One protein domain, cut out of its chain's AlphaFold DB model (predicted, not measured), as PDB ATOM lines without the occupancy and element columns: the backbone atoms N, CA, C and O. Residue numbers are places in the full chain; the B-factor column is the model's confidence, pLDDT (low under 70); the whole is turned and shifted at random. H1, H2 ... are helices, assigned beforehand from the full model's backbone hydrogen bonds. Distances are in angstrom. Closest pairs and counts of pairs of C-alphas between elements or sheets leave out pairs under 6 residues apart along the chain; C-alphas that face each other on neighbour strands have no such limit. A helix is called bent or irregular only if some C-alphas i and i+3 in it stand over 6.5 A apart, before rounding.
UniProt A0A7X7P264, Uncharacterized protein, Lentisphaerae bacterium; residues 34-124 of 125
ATOM      1  N   LEU A  34     212.793 151.752 113.491       86.88
ATOM      2  CA  LEU A  34     211.382 151.429 113.257       86.88
ATOM      3  C   LEU A  34     210.961 150.188 114.053       86.88
ATOM      4  O   LEU A  34     209.902 150.192 114.676       86.88
ATOM      5  N   LEU A  35     211.796 149.145 114.067       87.06
ATOM      6  CA  LEU A  35     211.566 147.927 114.848       87.06
ATOM      7  C   LEU A  35     211.512 148.215 116.348       87.06
ATOM      8  O   LEU A  35     210.594 147.746 117.010       87.06
ATOM      9  N   THR A  36     212.429 149.028 116.871       86.94
ATOM     10  CA  THR A  36     212.426 149.404 118.291       86.94
ATOM     11  C   THR A  36     211.197 150.243 118.649       86.94
ATOM     12  O   THR A  36     210.595 150.036 119.698       86.94
ATOM     13  N   ALA A  37     210.790 151.172 117.775       88.75
ATOM     14  CA  ALA A  37     209.659 152.058 118.041       88.75
ATOM     15  C   ALA A  37     208.295 151.354 117.939       88.75
ATOM     16  O   ALA A  37     207.415 151.600 118.763       88.75
ATOM     17  N   TYR A  38     208.104 150.489 116.937       90.88
ATOM     18  CA  TYR A  38     206.799 149.893 116.619       90.88
ATOM     19  C   TYR A  38     206.679 148.406 116.970       90.88
ATOM     20  O   TYR A  38     205.565 147.901 117.117       90.88
ATOM     21  N   GLY A  39     207.797 147.702 117.147       91.69
ATOM     22  CA  GLY A  39     207.838 146.288 117.521       91.69
ATOM     23  C   GLY A  39     207.045 145.962 118.789       91.69
ATOM     24  O   GLY A  39     206.192 145.072 118.735       91.69
ATOM     25  N   PRO A  40     207.229 146.707 119.897       93.00
ATOM     26  CA  PRO A  40     206.461 146.496 121.123       93.00
ATOM     27  C   PRO A  40     204.945 146.597 120.913       93.00
ATOM     28  O   PRO A  40     204.186 145.777 121.428       93.00
ATOM     29  N   TRP A  41     204.494 147.548 120.089       92.25
ATOM     30  CA  TRP A  41     203.075 147.724 119.769       92.25
ATOM     31  C   TRP A  41     202.522 146.578 118.920       92.25
ATOM     32  O   TRP A  41     201.386 146.152 119.133       92.25
ATOM     33  N   ALA A  42     203.322 146.029 118.003       93.06
ATOM     34  CA  ALA A  42     202.941 144.848 117.234       93.06
ATOM     35  C   ALA A  42     202.764 143.611 118.136       93.06
ATOM     36  O   ALA A  42     201.795 142.864 117.975       93.06
ATOM     37  N   ILE A  43     203.649 143.420 119.122       94.38
ATOM     38  CA  ILE A  43     203.511 142.345 120.116       94.38
ATOM     39  C   ILE A  43     202.291 142.573 121.008       94.38
ATOM     40  O   ILE A  43     201.540 141.630 121.254       94.38
ATOM     41  N   LEU A  44     202.043 143.811 121.440       93.00
ATOM     42  CA  LEU A  44     200.863 144.146 122.237       93.00
ATOM     43  C   LEU A  44     199.562 143.855 121.473       93.00
ATOM     44  O   LEU A  44     198.640 143.266 122.034       93.00
ATOM     45  N   ALA A  45     199.502 144.194 120.183       94.94
ATOM     46  CA  ALA A  45     198.366 143.862 119.328       94.94
ATOM     47  C   ALA A  45     198.170 142.342 119.208       94.94
ATOM     48  O   ALA A  45     197.051 141.848 119.345       94.94
ATOM     49  N   CYS A  46     199.256 141.581 119.029       95.12
ATOM     50  CA  CYS A  46     199.191 140.119 119.033       95.12
ATOM     51  C   CYS A  46     198.673 139.579 120.373       95.12
ATOM     52  O   CYS A  46     197.823 138.693 120.388       95.12
ATOM     53  N   HIS A  47     199.143 140.128 121.492       94.75
ATOM     54  CA  HIS A  47     198.696 139.744 122.827       94.75
ATOM     55  C   HIS A  47     197.199 140.021 123.035       94.75
ATOM     56  O   HIS A  47     196.487 139.150 123.535       94.75
ATOM     57  N   ALA A  48     196.691 141.165 122.568       95.81
ATOM     58  CA  ALA A  48     195.262 141.467 122.592       95.81
ATOM     59  C   ALA A  48     194.443 140.444 121.784       95.81
ATOM     60  O   ALA A  48     193.427 139.949 122.266       95.81
ATOM     61  N   VAL A  49     194.913 140.054 120.593       96.69
ATOM     62  CA  VAL A  49     194.267 139.000 119.790       96.69
ATOM     63  C   VAL A  49     194.266 137.660 120.530       96.69
ATOM     64  O   VAL A  49     193.248 136.974 120.537       96.69
ATOM     65  N   VAL A  50     195.367 137.290 121.192       96.06
ATOM     66  CA  VAL A  50     195.436 136.065 122.007       96.06
ATOM     67  C   VAL A  50     194.406 136.090 123.140       96.06
ATOM     68  O   VAL A  50     193.741 135.084 123.368       96.06
ATOM     69  N   ILE A  51     194.240 137.229 123.818       96.56
ATOM     70  CA  ILE A  51     193.235 137.394 124.879       96.56
ATOM     71  C   ILE A  51     191.819 137.221 124.322       96.56
ATOM     72  O   ILE A  51     191.020 136.495 124.909       96.56
ATOM     73  N   LEU A  52     191.505 137.849 123.184       96.94
ATOM     74  CA  LEU A  52     190.186 137.724 122.556       96.94
ATOM     75  C   LEU A  52     189.885 136.276 122.152       96.94
ATOM     76  O   LEU A  52     188.784 135.796 122.401       96.94
ATOM     77  N   LEU A  53     190.871 135.566 121.594       95.00
ATOM     78  CA  LEU A  53     190.746 134.140 121.280       95.00
ATOM     79  C   LEU A  53     190.519 133.295 122.539       95.00
ATOM     80  O   LEU A  53     189.679 132.402 122.534       95.00
ATOM     81  N   ALA A  54     191.225 133.603 123.627       95.75
ATOM     82  CA  ALA A  54     191.036 132.912 124.894       95.75
ATOM     83  C   ALA A  54     189.625 133.130 125.466       95.75
ATOM     84  O   ALA A  54     189.037 132.175 125.959       95.75
ATOM     85  N   PHE A  55     189.068 134.344 125.367       96.94
ATOM     86  CA  PHE A  55     187.689 134.627 125.789       96.94
ATOM     87  C   PHE A  55     186.629 133.929 124.934       96.94
ATOM     88  O   PHE A  55     185.580 133.579 125.469       96.94
ATOM     89  N   ASP A  56     186.893 133.745 123.640       95.81
ATOM     90  CA  ASP A  56     186.004 133.020 122.725       95.81
ATOM     91  C   ASP A  56     185.926 131.523 123.073       95.81
ATOM     92  O   ASP A  56     184.866 130.909 122.975       95.81
ATOM     93  N   GLU A  57     187.033 130.934 123.540       93.12
ATOM     94  CA  GLU A  57     187.068 129.529 123.960       93.12
ATOM     95  C   GLU A  57     186.564 129.306 125.395       93.12
ATOM     96  O   GLU A  57     185.790 128.380 125.639       93.12
ATOM     97  N   ASP A  58     187.027 130.110 126.357       94.62
ATOM     98  CA  ASP A  58     186.677 129.979 127.773       94.62
ATOM     99  C   ASP A  58     186.942 131.281 128.549       94.62
ATOM    100  O   ASP A  58     188.073 131.771 128.632       94.62
ATOM    101  N   PHE A  59     185.906 131.808 129.211       96.31
ATOM    102  CA  PHE A  59     185.996 133.069 129.956       96.31
ATOM    103  C   PHE A  59     187.109 133.055 131.014       96.31
ATOM    104  O   PHE A  59     187.843 134.035 131.155       96.31
ATOM    105  N   PHE A  60     187.275 131.943 131.737       96.62
ATOM    106  CA  PHE A  60     188.300 131.836 132.776       96.62
ATOM    107  C   PHE A  60     189.717 131.888 132.184       96.62
ATOM    108  O   PHE A  60     190.583 132.599 132.694       96.62
ATOM    109  N   THR A  61     189.945 131.214 131.058       95.19
ATOM    110  CA  THR A  61     191.202 131.259 130.300       95.19
ATOM    111  C   THR A  61     191.501 132.671 129.787       95.19
ATOM    112  O   THR A  61     192.649 133.114 129.878       95.19
ATOM    113  N   GLY A  62     190.485 133.407 129.322       95.00
ATOM    114  CA  GLY A  62     190.606 134.821 128.953       95.00
ATOM    115  C   GLY A  62     191.055 135.707 130.120       95.00
ATOM    116  O   GLY A  62     192.018 136.467 129.991       95.00
ATOM    117  N   VAL A  63     190.438 135.545 131.295       96.50
ATOM    118  CA  VAL A  63     190.825 136.268 132.520       96.50
ATOM    119  C   VAL A  63     192.267 135.951 132.931       96.50
ATOM    120  O   VAL A  63     193.031 136.864 133.252       96.50
ATOM    121  N   LEU A  64     192.681 134.681 132.869       95.81
ATOM    122  CA  LEU A  64     194.059 134.289 133.171       95.81
ATOM    123  C   LEU A  64     195.072 134.922 132.208       95.81
ATOM    124  O   LEU A  64     196.152 135.306 132.648       95.81
ATOM    125  N   CYS A  65     194.729 135.091 130.926       95.38
ATOM    126  CA  CYS A  65     195.608 135.753 129.954       95.38
ATOM    127  C   CYS A  65     195.880 137.229 130.286       95.38
ATOM    128  O   CYS A  65     196.937 137.728 129.903       95.38
ATOM    129  N   ILE A  66     194.951 137.901 130.975       93.94
ATOM    130  CA  ILE A  66     195.098 139.293 131.428       93.94
ATOM    131  C   ILE A  66     195.863 139.355 132.751       93.94
ATOM    132  O   ILE A  66     196.764 140.175 132.911       93.94
ATOM    133  N   LEU A  67     195.481 138.516 133.718       93.75
ATOM    134  CA  LEU A  67     195.972 138.625 135.093       93.75
ATOM    135  C   LEU A  67     197.341 137.985 135.305       93.75
ATOM    136  O   LEU A  67     198.103 138.450 136.148       93.75
ATOM    137  N   VAL A  68     197.637 136.899 134.591       93.62
ATOM    138  CA  VAL A  68     198.845 136.103 134.809       93.62
ATOM    139  C   VAL A  68     199.833 136.367 133.671       93.62
ATOM    140  O   VAL A  68     199.614 135.908 132.543       93.62
ATOM    141  N   PRO A  69     200.952 137.068 133.941       87.25
ATOM    142  CA  PRO A  69     201.986 137.301 132.944       87.25
ATOM    143  C   PRO A  69     202.469 135.988 132.325       87.25
ATOM    144  O   PRO A  69     202.722 135.005 133.018       87.25
ATOM    145  N   GLY A  70     202.576 135.960 130.997       89.12
ATOM    146  CA  GLY A  70     203.006 134.776 130.249       89.12
ATOM    147  C   GLY A  70     201.928 133.708 130.030       89.12
ATOM    148  O   GLY A  70     202.129 132.835 129.184       89.12
ATOM    149  N   TYR A  71     200.760 133.783 130.683       94.25
ATOM    150  CA  TYR A  71     199.694 132.797 130.467       94.25
ATOM    151  C   TYR A  71     199.131 132.846 129.040       94.25
ATOM    152  O   TYR A  71     198.836 131.809 128.455       94.25
ATOM    153  N   SER A  72     199.073 134.031 128.430       93.69
ATOM    154  CA  SER A  72     198.711 134.190 127.013       93.69
ATOM    155  C   SER A  72     199.632 133.403 126.067       93.69
ATOM    156  O   SER A  72     199.156 132.769 125.128       93.69
ATOM    157  N   LEU A  73     200.941 133.367 126.340       93.25
ATOM    158  CA  LEU A  73     201.899 132.580 125.559       93.25
ATOM    159  C   LEU A  73     201.689 131.079 125.773       93.25
ATOM    160  O   LEU A  73     201.686 130.318 124.806       93.25
ATOM    161  N   TYR A  74     201.458 130.655 127.019       93.62
ATOM    162  CA  TYR A  74     201.110 129.266 127.332       93.62
ATOM    163  C   TYR A  74     199.844 128.824 126.585       93.62
ATOM    164  O   TYR A  74     199.846 127.800 125.901       93.62
ATOM    165  N   TYR A  75     198.782 129.625 126.663       94.06
ATOM    166  CA  TYR A  75     197.530 129.376 125.964       94.06
ATOM    167  C   TYR A  75     197.754 129.243 124.450       94.06
ATOM    168  O   TYR A  75     197.314 128.264 123.844       94.06
ATOM    169  N   LEU A  76     198.515 130.162 123.853       93.25
ATOM    170  CA  LEU A  76     198.797 130.162 122.420       93.25
ATOM    171  C   LEU A  76     199.568 128.918 121.945       93.25
ATOM    172  O   LEU A  76     199.336 128.443 120.833       93.25
ATOM    173  N   VAL A  77     200.495 128.394 122.750       91.88
ATOM    174  CA  VAL A  77     201.316 127.226 122.378       91.88
ATOM    175  C   VAL A  77     200.573 125.914 122.610       91.88
ATOM    176  O   VAL A  77     200.620 125.021 121.764       91.88
ATOM    177  N   PHE A  78     199.905 125.781 123.755       90.50
ATOM    178  CA  PHE A  78     199.423 124.484 124.230       90.50
ATOM    179  C   PHE A  78     197.914 124.283 124.085       90.50
ATOM    180  O   PHE A  78     197.471 123.135 124.082       90.50
ATOM    181  N   ARG A  79     197.122 125.356 123.958       89.69
ATOM    182  CA  ARG A  79     195.651 125.273 123.935       89.69
ATOM    183  C   ARG A  79     195.007 125.774 122.648       89.69
ATOM    184  O   ARG A  79     194.179 125.061 122.102       89.69
ATOM    185  N   ALA A  80     195.438 126.918 122.121       88.69
ATOM    186  CA  ALA A  80     194.735 127.628 121.048       88.69
ATOM    187  C   ALA A  80     194.600 126.856 119.719       88.69
ATOM    188  O   ALA A  80     193.877 127.286 118.827       88.69
ATOM    189  N   GLY A  81     195.363 125.773 119.508       87.12
ATOM    190  CA  GLY A  81     195.276 124.962 118.287       87.12
ATOM    191  C   GLY A  81     195.609 125.714 116.985       87.12
ATOM    192  O   GLY A  81     195.288 125.229 115.902       87.12
ATOM    193  N   ARG A  82     196.258 126.887 117.069       90.19
ATOM    194  CA  ARG A  82     196.528 127.813 115.951       90.19
ATOM    195  C   ARG A  82     198.031 127.928 115.665       90.19
ATOM    196  O   ARG A  82     198.628 128.974 115.914       90.19
ATOM    197  N   PRO A  83     198.659 126.890 115.087       91.69
ATOM    198  CA  PRO A  83     200.116 126.794 115.003       91.69
ATOM    199  C   PRO A  83     200.760 127.905 114.160       91.69
ATOM    200  O   PRO A  83     201.858 128.345 114.481       91.69
ATOM    201  N   PHE A  84     200.083 128.415 113.124       93.56
ATOM    202  CA  PHE A  84     200.585 129.552 112.339       93.56
ATOM    203  C   PHE A  84     200.588 130.863 113.122       93.56
ATOM    204  O   PHE A  84     201.508 131.661 112.976       93.56
ATOM    205  N   PHE A  85     199.579 131.081 113.968       93.88
ATOM    206  CA  PHE A  85     199.537 132.266 114.815       93.88
ATOM    207  C   PHE A  85     200.591 132.172 115.920       93.88
ATOM    208  O   PHE A  85     201.308 133.137 116.160       93.88
ATOM    209  N   THR A  86     200.787 130.984 116.501       94.25
ATOM    210  CA  THR A  86     201.919 130.709 117.397       94.25
ATOM    211  C   THR A  86     203.252 131.026 116.712       94.25
ATOM    212  O   THR A  86     204.054 131.783 117.249       94.25
ATOM    213  N   ALA A  87     203.472 130.519 115.497       95.12
ATOM    214  CA  ALA A  87     204.691 130.772 114.733       95.12
ATOM    215  C   ALA A  87     204.914 132.265 114.432       95.12
ATOM    216  O   ALA A  87     206.038 132.746 114.556       95.12
ATOM    217  N   LEU A  88     203.849 133.005 114.099       95.50
ATOM    218  CA  LEU A  88     203.892 134.456 113.907       95.50
ATOM    219  C   LEU A  88     204.333 135.175 115.188       95.50
ATOM    220  O   LEU A  88     205.301 135.929 115.165       95.50
ATOM    221  N   VAL A  89     203.650 134.926 116.310       95.19
ATOM    222  CA  VAL A  89     203.912 135.619 117.582       95.19
ATOM    223  C   VAL A  89     205.326 135.337 118.084       95.19
ATOM    224  O   VAL A  89     206.049 136.270 118.424       95.19
ATOM    225  N   PHE A  90     205.757 134.074 118.080       94.75
ATOM    226  CA  PHE A  90     207.107 133.713 118.520       94.75
ATOM    227  C   PHE A  90     208.192 134.172 117.537       94.75
ATOM    228  O   PHE A  90     209.280 134.548 117.970       94.75
ATOM    229  N   GLY A  91     207.906 134.196 116.233       95.31
ATOM    230  CA  GLY A  91     208.829 134.733 115.234       95.31
ATOM    231  C   GLY A  91     209.029 136.244 115.370       95.31
ATOM    232  O   GLY A  91     210.158 136.717 115.277       95.31
ATOM    233  N   LEU A  92     207.967 136.998 115.673       94.31
ATOM    234  CA  LEU A  92     208.078 138.423 115.995       94.31
ATOM    235  C   LEU A  92     208.854 138.635 117.302       94.31
ATOM    236  O   LEU A  92     209.787 139.437 117.336       94.31
ATOM    237  N   LEU A  93     208.529 137.875 118.355       94.00
ATOM    238  CA  LEU A  93     209.225 137.951 119.645       94.00
ATOM    239  C   LEU A  93     210.736 137.715 119.527       94.00
ATOM    240  O   LEU A  93     211.491 138.338 120.264       94.00
ATOM    241  N   ALA A  94     211.195 136.887 118.587       93.62
ATOM    242  CA  ALA A  94     212.626 136.673 118.364       93.62
ATOM    243  C   ALA A  94     213.389 137.948 117.949       93.62
ATOM    244  O   ALA A  94     214.578 138.054 118.234       93.62
ATOM    245  N   GLY A  95     212.733 138.914 117.292       91.06
ATOM    246  CA  GLY A  95     213.365 140.179 116.898       91.06
ATOM    247  C   GLY A  95     213.068 141.356 117.824       91.06
ATOM    248  O   GLY A  95     213.928 142.213 117.998       91.06
ATOM    249  N   VAL A  96     211.861 141.417 118.398       93.69
ATOM    250  CA  VAL A  96     211.383 142.590 119.166       93.69
ATOM    251  C   VAL A  96     211.032 142.274 120.622       93.69
ATOM    252  O   VAL A  96     210.542 143.139 121.348       93.69
ATOM    253  N   GLY A  97     211.254 141.039 121.075       91.00
ATOM    254  CA  GLY A  97     210.918 140.607 122.432       91.00
ATOM    255  C   GLY A  97     211.705 141.352 123.507       91.00
ATOM    256  O   GLY A  97     211.129 141.742 124.517       91.00
ATOM    257  N   GLU A  98     212.990 141.614 123.262       90.50
ATOM    258  CA  GLU A  98     213.845 142.399 124.161       90.50
ATOM    259  C   GLU A  98     213.331 143.837 124.318       90.50
ATOM    260  O   GLU A  98     213.115 144.294 125.439       90.50
ATOM    261  N   ASP A  99     213.049 144.525 123.207       90.62
ATOM    262  CA  ASP A  99     212.512 145.892 123.234       90.62
ATOM    263  C   ASP A  99     211.150 145.939 123.937       90.62
ATOM    264  O   ASP A  99     210.878 146.831 124.738       90.62
ATOM    265  N   THR A 100     210.301 144.941 123.678       90.38
ATOM    266  CA  THR A 100     208.994 144.822 124.336       90.38
ATOM    267  C   THR A 100     209.157 144.670 125.845       90.38
ATOM    268  O   THR A 100     208.455 145.331 126.608       90.38
ATOM    269  N   TYR A 101     210.101 143.835 126.291       91.06
ATOM    270  CA  TYR A 101     210.397 143.663 127.710       91.06
ATOM    271  C   TYR A 101     210.870 144.970 128.357       91.06
ATOM    272  O   TYR A 101     210.372 145.318 129.427       91.06
ATOM    273  N   LEU A 102     211.778 145.707 127.709       91.19
ATOM    274  CA  LEU A 102     212.278 146.986 128.220       91.19
ATOM    275  C   LEU A 102     211.151 148.018 128.364       91.19
ATOM    276  O   LEU A 102     210.977 148.577 129.442       91.19
ATOM    277  N   VAL A 103     210.316 148.188 127.334       90.69
ATOM    278  CA  VAL A 103     209.175 149.121 127.375       90.69
ATOM    279  C   VAL A 103     208.191 148.760 128.489       90.69
ATOM    280  O   VAL A 103     207.748 149.631 129.240       90.69
ATOM    281  N   VAL A 104     207.847 147.477 128.626       88.75
ATOM    282  CA  VAL A 104     206.915 147.014 129.667       88.75
ATOM    283  C   VAL A 104     207.515 147.186 131.063       88.75
ATOM    284  O   VAL A 104     206.805 147.585 131.990       88.75
ATOM    285  N   LYS A 105     208.811 146.908 131.229       91.94
ATOM    286  CA  LYS A 105     209.530 147.117 132.488       91.94
ATOM    287  C   LYS A 105     209.498 148.588 132.897       91.94
ATOM    288  O   LYS A 105     209.098 148.878 134.022       91.94
ATOM    289  N   ASP A 106     209.859 149.493 131.995       93.12
ATOM    290  CA  ASP A 106     209.905 150.929 132.283       93.12
ATOM    291  C   ASP A 106     208.509 151.465 132.623       93.12
ATOM    292  O   ASP A 106     208.334 152.176 133.614       93.12
ATOM    293  N   LEU A 107     207.481 151.044 131.879       90.62
ATOM    294  CA  LEU A 107     206.093 151.393 132.181       90.62
ATOM    295  C   LEU A 107     205.660 150.890 133.568       90.62
ATOM    296  O   LEU A 107     205.017 151.626 134.316       90.62
ATOM    297  N   SER A 108     206.034 149.662 133.929       89.94
ATOM    298  CA  SER A 108     205.699 149.070 135.231       89.94
ATOM    299  C   SER A 108     206.363 149.821 136.385       89.94
ATOM    300  O   SER A 108     205.712 150.089 137.394       89.94
ATOM    301  N   MET A 109     207.636 150.194 136.226       94.06
ATOM    302  CA  MET A 109     208.378 150.982 137.213       94.06
ATOM    303  C   MET A 109     207.766 152.372 137.395       94.06
ATOM    304  O   MET A 109     207.497 152.769 138.526       94.06
ATOM    305  N   ASN A 110     207.435 153.062 136.301       93.69
ATOM    306  CA  ASN A 110     206.799 154.381 136.352       93.69
ATOM    307  C   ASN A 110     205.442 154.345 137.075       93.69
ATOM    308  O   ASN A 110     205.129 155.226 137.880       93.69
ATOM    309  N   ILE A 111     204.627 153.317 136.812       93.50
ATOM    310  CA  ILE A 111     203.343 153.122 137.500       93.50
ATOM    311  C   ILE A 111     203.575 152.842 138.988       93.50
ATOM    312  O   ILE A 111     202.898 153.429 139.832       93.50
ATOM    313  N   TYR A 112     204.531 151.973 139.317       93.81
ATOM    314  CA  TYR A 112     204.861 151.636 140.699       93.81
ATOM    315  C   TYR A 112     205.308 152.864 141.504       93.81
ATOM    316  O   TYR A 112     204.817 153.084 142.615       93.81
ATOM    317  N   GLU A 113     206.191 153.687 140.937       94.19
ATOM    318  CA  GLU A 113     206.662 154.933 141.550       94.19
ATOM    319  C   GLU A 113     205.510 155.919 141.748       94.19
ATOM    320  O   GLU A 113     205.295 156.392 142.863       94.19
ATOM    321  N   THR A 114     204.678 156.122 140.721       93.12
ATOM    322  CA  THR A 114     203.496 156.998 140.799       93.12
ATOM    323  C   THR A 114     202.547 156.572 141.922       93.12
ATOM    324  O   THR A 114     202.087 157.397 142.711       93.12
ATOM    325  N   VAL A 115     202.249 155.274 142.030       93.38
ATOM    326  CA  VAL A 115     201.377 154.741 143.089       93.38
ATOM    327  C   VAL A 115     202.021 154.909 144.466       93.38
ATOM    328  O   VAL A 115     201.342 155.294 145.421       93.38
ATOM    329  N   THR A 116     203.325 154.661 144.577       94.44
ATOM    330  CA  THR A 116     204.074 154.815 145.831       94.44
ATOM    331  C   THR A 116     204.065 156.265 146.309       94.44
ATOM    332  O   THR A 116     203.774 156.518 147.481       94.44
ATOM    333  N   ASP A 117     204.289 157.219 145.407       93.12
ATOM    334  CA  ASP A 117     204.266 158.650 145.709       93.12
ATOM    335  C   ASP A 117     202.873 159.125 146.131       93.12
ATOM    336  O   ASP A 117     202.744 159.891 147.090       93.12
ATOM    337  N   LEU A 118     201.811 158.627 145.488       93.06
ATOM    338  CA  LEU A 118     200.430 158.916 145.889       93.06
ATOM    339  C   LEU A 118     200.134 158.418 147.312       93.06
ATOM    340  O   LEU A 118     199.545 159.146 148.115       93.06
ATOM    341  N   ILE A 119     200.575 157.205 147.657       91.69
ATOM    342  CA  ILE A 119     200.371 156.622 148.992       91.69
ATOM    343  C   ILE A 119     201.202 157.367 150.049       91.69
ATOM    344  O   ILE A 119     200.692 157.704 151.122       91.69
ATOM    345  N   ALA A 120     202.474 157.646 149.761       89.94
ATOM    346  CA  ALA A 120     203.374 158.345 150.674       89.94
ATOM    347  C   ALA A 120     202.950 159.808 150.893       89.94
ATOM    348  O   ALA A 120     202.976 160.298 152.025       89.94
ATOM    349  N   GLY A 121     202.504 160.489 149.834       81.50
ATOM    350  CA  GLY A 121     201.944 161.839 149.894       81.50
ATOM    351  C   GLY A 121     200.626 161.898 150.669       81.50
ATOM    352  O   GLY A 121     200.420 162.828 151.449       81.50
ATOM    353  N   SER A 122     199.774 160.875 150.542       74.19
ATOM    354  CA  SER A 122     198.527 160.759 151.310       74.19
ATOM    355  C   SER A 122     198.748 160.543 152.810       74.19
ATOM    356  O   SER A 122     197.849 160.852 153.584       74.19
ATOM    357  N   ARG A 123     199.911 160.034 153.244       60.34
ATOM    358  CA  ARG A 123     200.252 159.854 154.672       60.34
ATOM    359  C   ARG A 123     200.728 161.129 155.377       60.34
ATOM    360  O   ARG A 123     200.891 161.105 156.593       60.34
ATOM    361  N   ARG A 124     201.018 162.207 154.639       57.88
ATOM    362  CA  ARG A 124     201.498 163.487 155.201       57.88
ATOM    363  C   ARG A 124     200.382 164.505 155.484       57.88
ATOM    364  O   ARG A 124     200.693 165.579 155.989       57.88
TER     365      ARG A 124
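AT A GLANCE: This is residues 34 to 124 of the 125 residues of an uncharacterized protein of Lentisphaerae bacterium (UniProt A0A7X7P264). A small helical body with one long arm: H2, H3 and the first arm of a bent helix, H4a, pack on one side of the long helix H1, and the second arm, H4b, crosses H1 near its first residues and runs on away from the body. H4a and H4b make a wide corner, and residues 105 to 124 stick out free. The printed part has 91 residues with four named helices, in the order H1, H2, H3, H4, and no named strand; the class is all helix. The whole is loose, with a radius of gyration of the C-alphas of 16.0 A, and flat, spanning 54 by 35 by 15 A.

HOW THE PARTS SIT: H1, residues 34 to 57, and H2, residues 59 to 67, form a helical hairpin at a shallow tilt of 28 degrees, opposite ways. Residues 50 to 56 alone of H1 touch H2, and the closest C-alphas, those of Phe 55 and Gly 62, are 4.3 A apart. H3, residues 71 to 78, touches H2 at a steep tilt of 55 degrees, the closest C-alphas being those of Cys 65 and Ser 72, 4.6 A apart. H3 also touches H1, with the C-alphas of Val 50 and Ser 72 closest at 6.3 A; at 73 degrees their lines are only just about perpendicular. H4, residues 83 to 122, was assigned as one helix by its hydrogen bonds but is bent: C-alphas 95 and 98 are 7.6 A apart. Its arms, H4a, residues 83 to 95, and H4b, residues 98 to 122, stand about perpendicular at 77 degrees. H4a touches H3 only at the corner by their link, closest at the C-alphas of Leu 76 and Thr 86, 5.9 A. With residues 89 to 93 alone it touches H1, opposite ways at a shallow tilt of 28 degrees, the C-alphas of Cys 46 and Val 89 being closest at 6.7 A. H4b touches H1 with residues 99 to 103 alone, about perpendicular at 79 degrees, closest at the C-alphas of Pro 40 and Thr 100, 4.4 A. H2 is apart from both arms, and H3 is apart from H4b. Every O i to N i+4 pair is within hydrogen-bond range in H2, H3 and H4b, against 18 of 20 in H1 and 8 of 9 in H4a.

IN THESE COORDINATES: H1 begins at C-alpha 34, (211.382, 151.429, 113.257), and is 34.4 A long; it is irregular, with C-alphas 37 and 40 7.1 A apart. H2 and H3 follow, then H4a, 18.9 A long, which ends at C-alpha 95, (213.365, 140.179, 116.898). H4b, 36.2 A long, ends at C-alpha 122, (198.527, 160.759, 151.310).

THE WHOLE: The two C-alphas farthest apart, those of Phe 84 and Arg 124, are 54.7 A apart. Without residues 105 to 124, which stand free, the body spans 35 by 24 by 14 A. The printed part has no cut, and the three links are tight. The mean pLDDT of the printed part is 91.9; residues 123 to 124 are under 70.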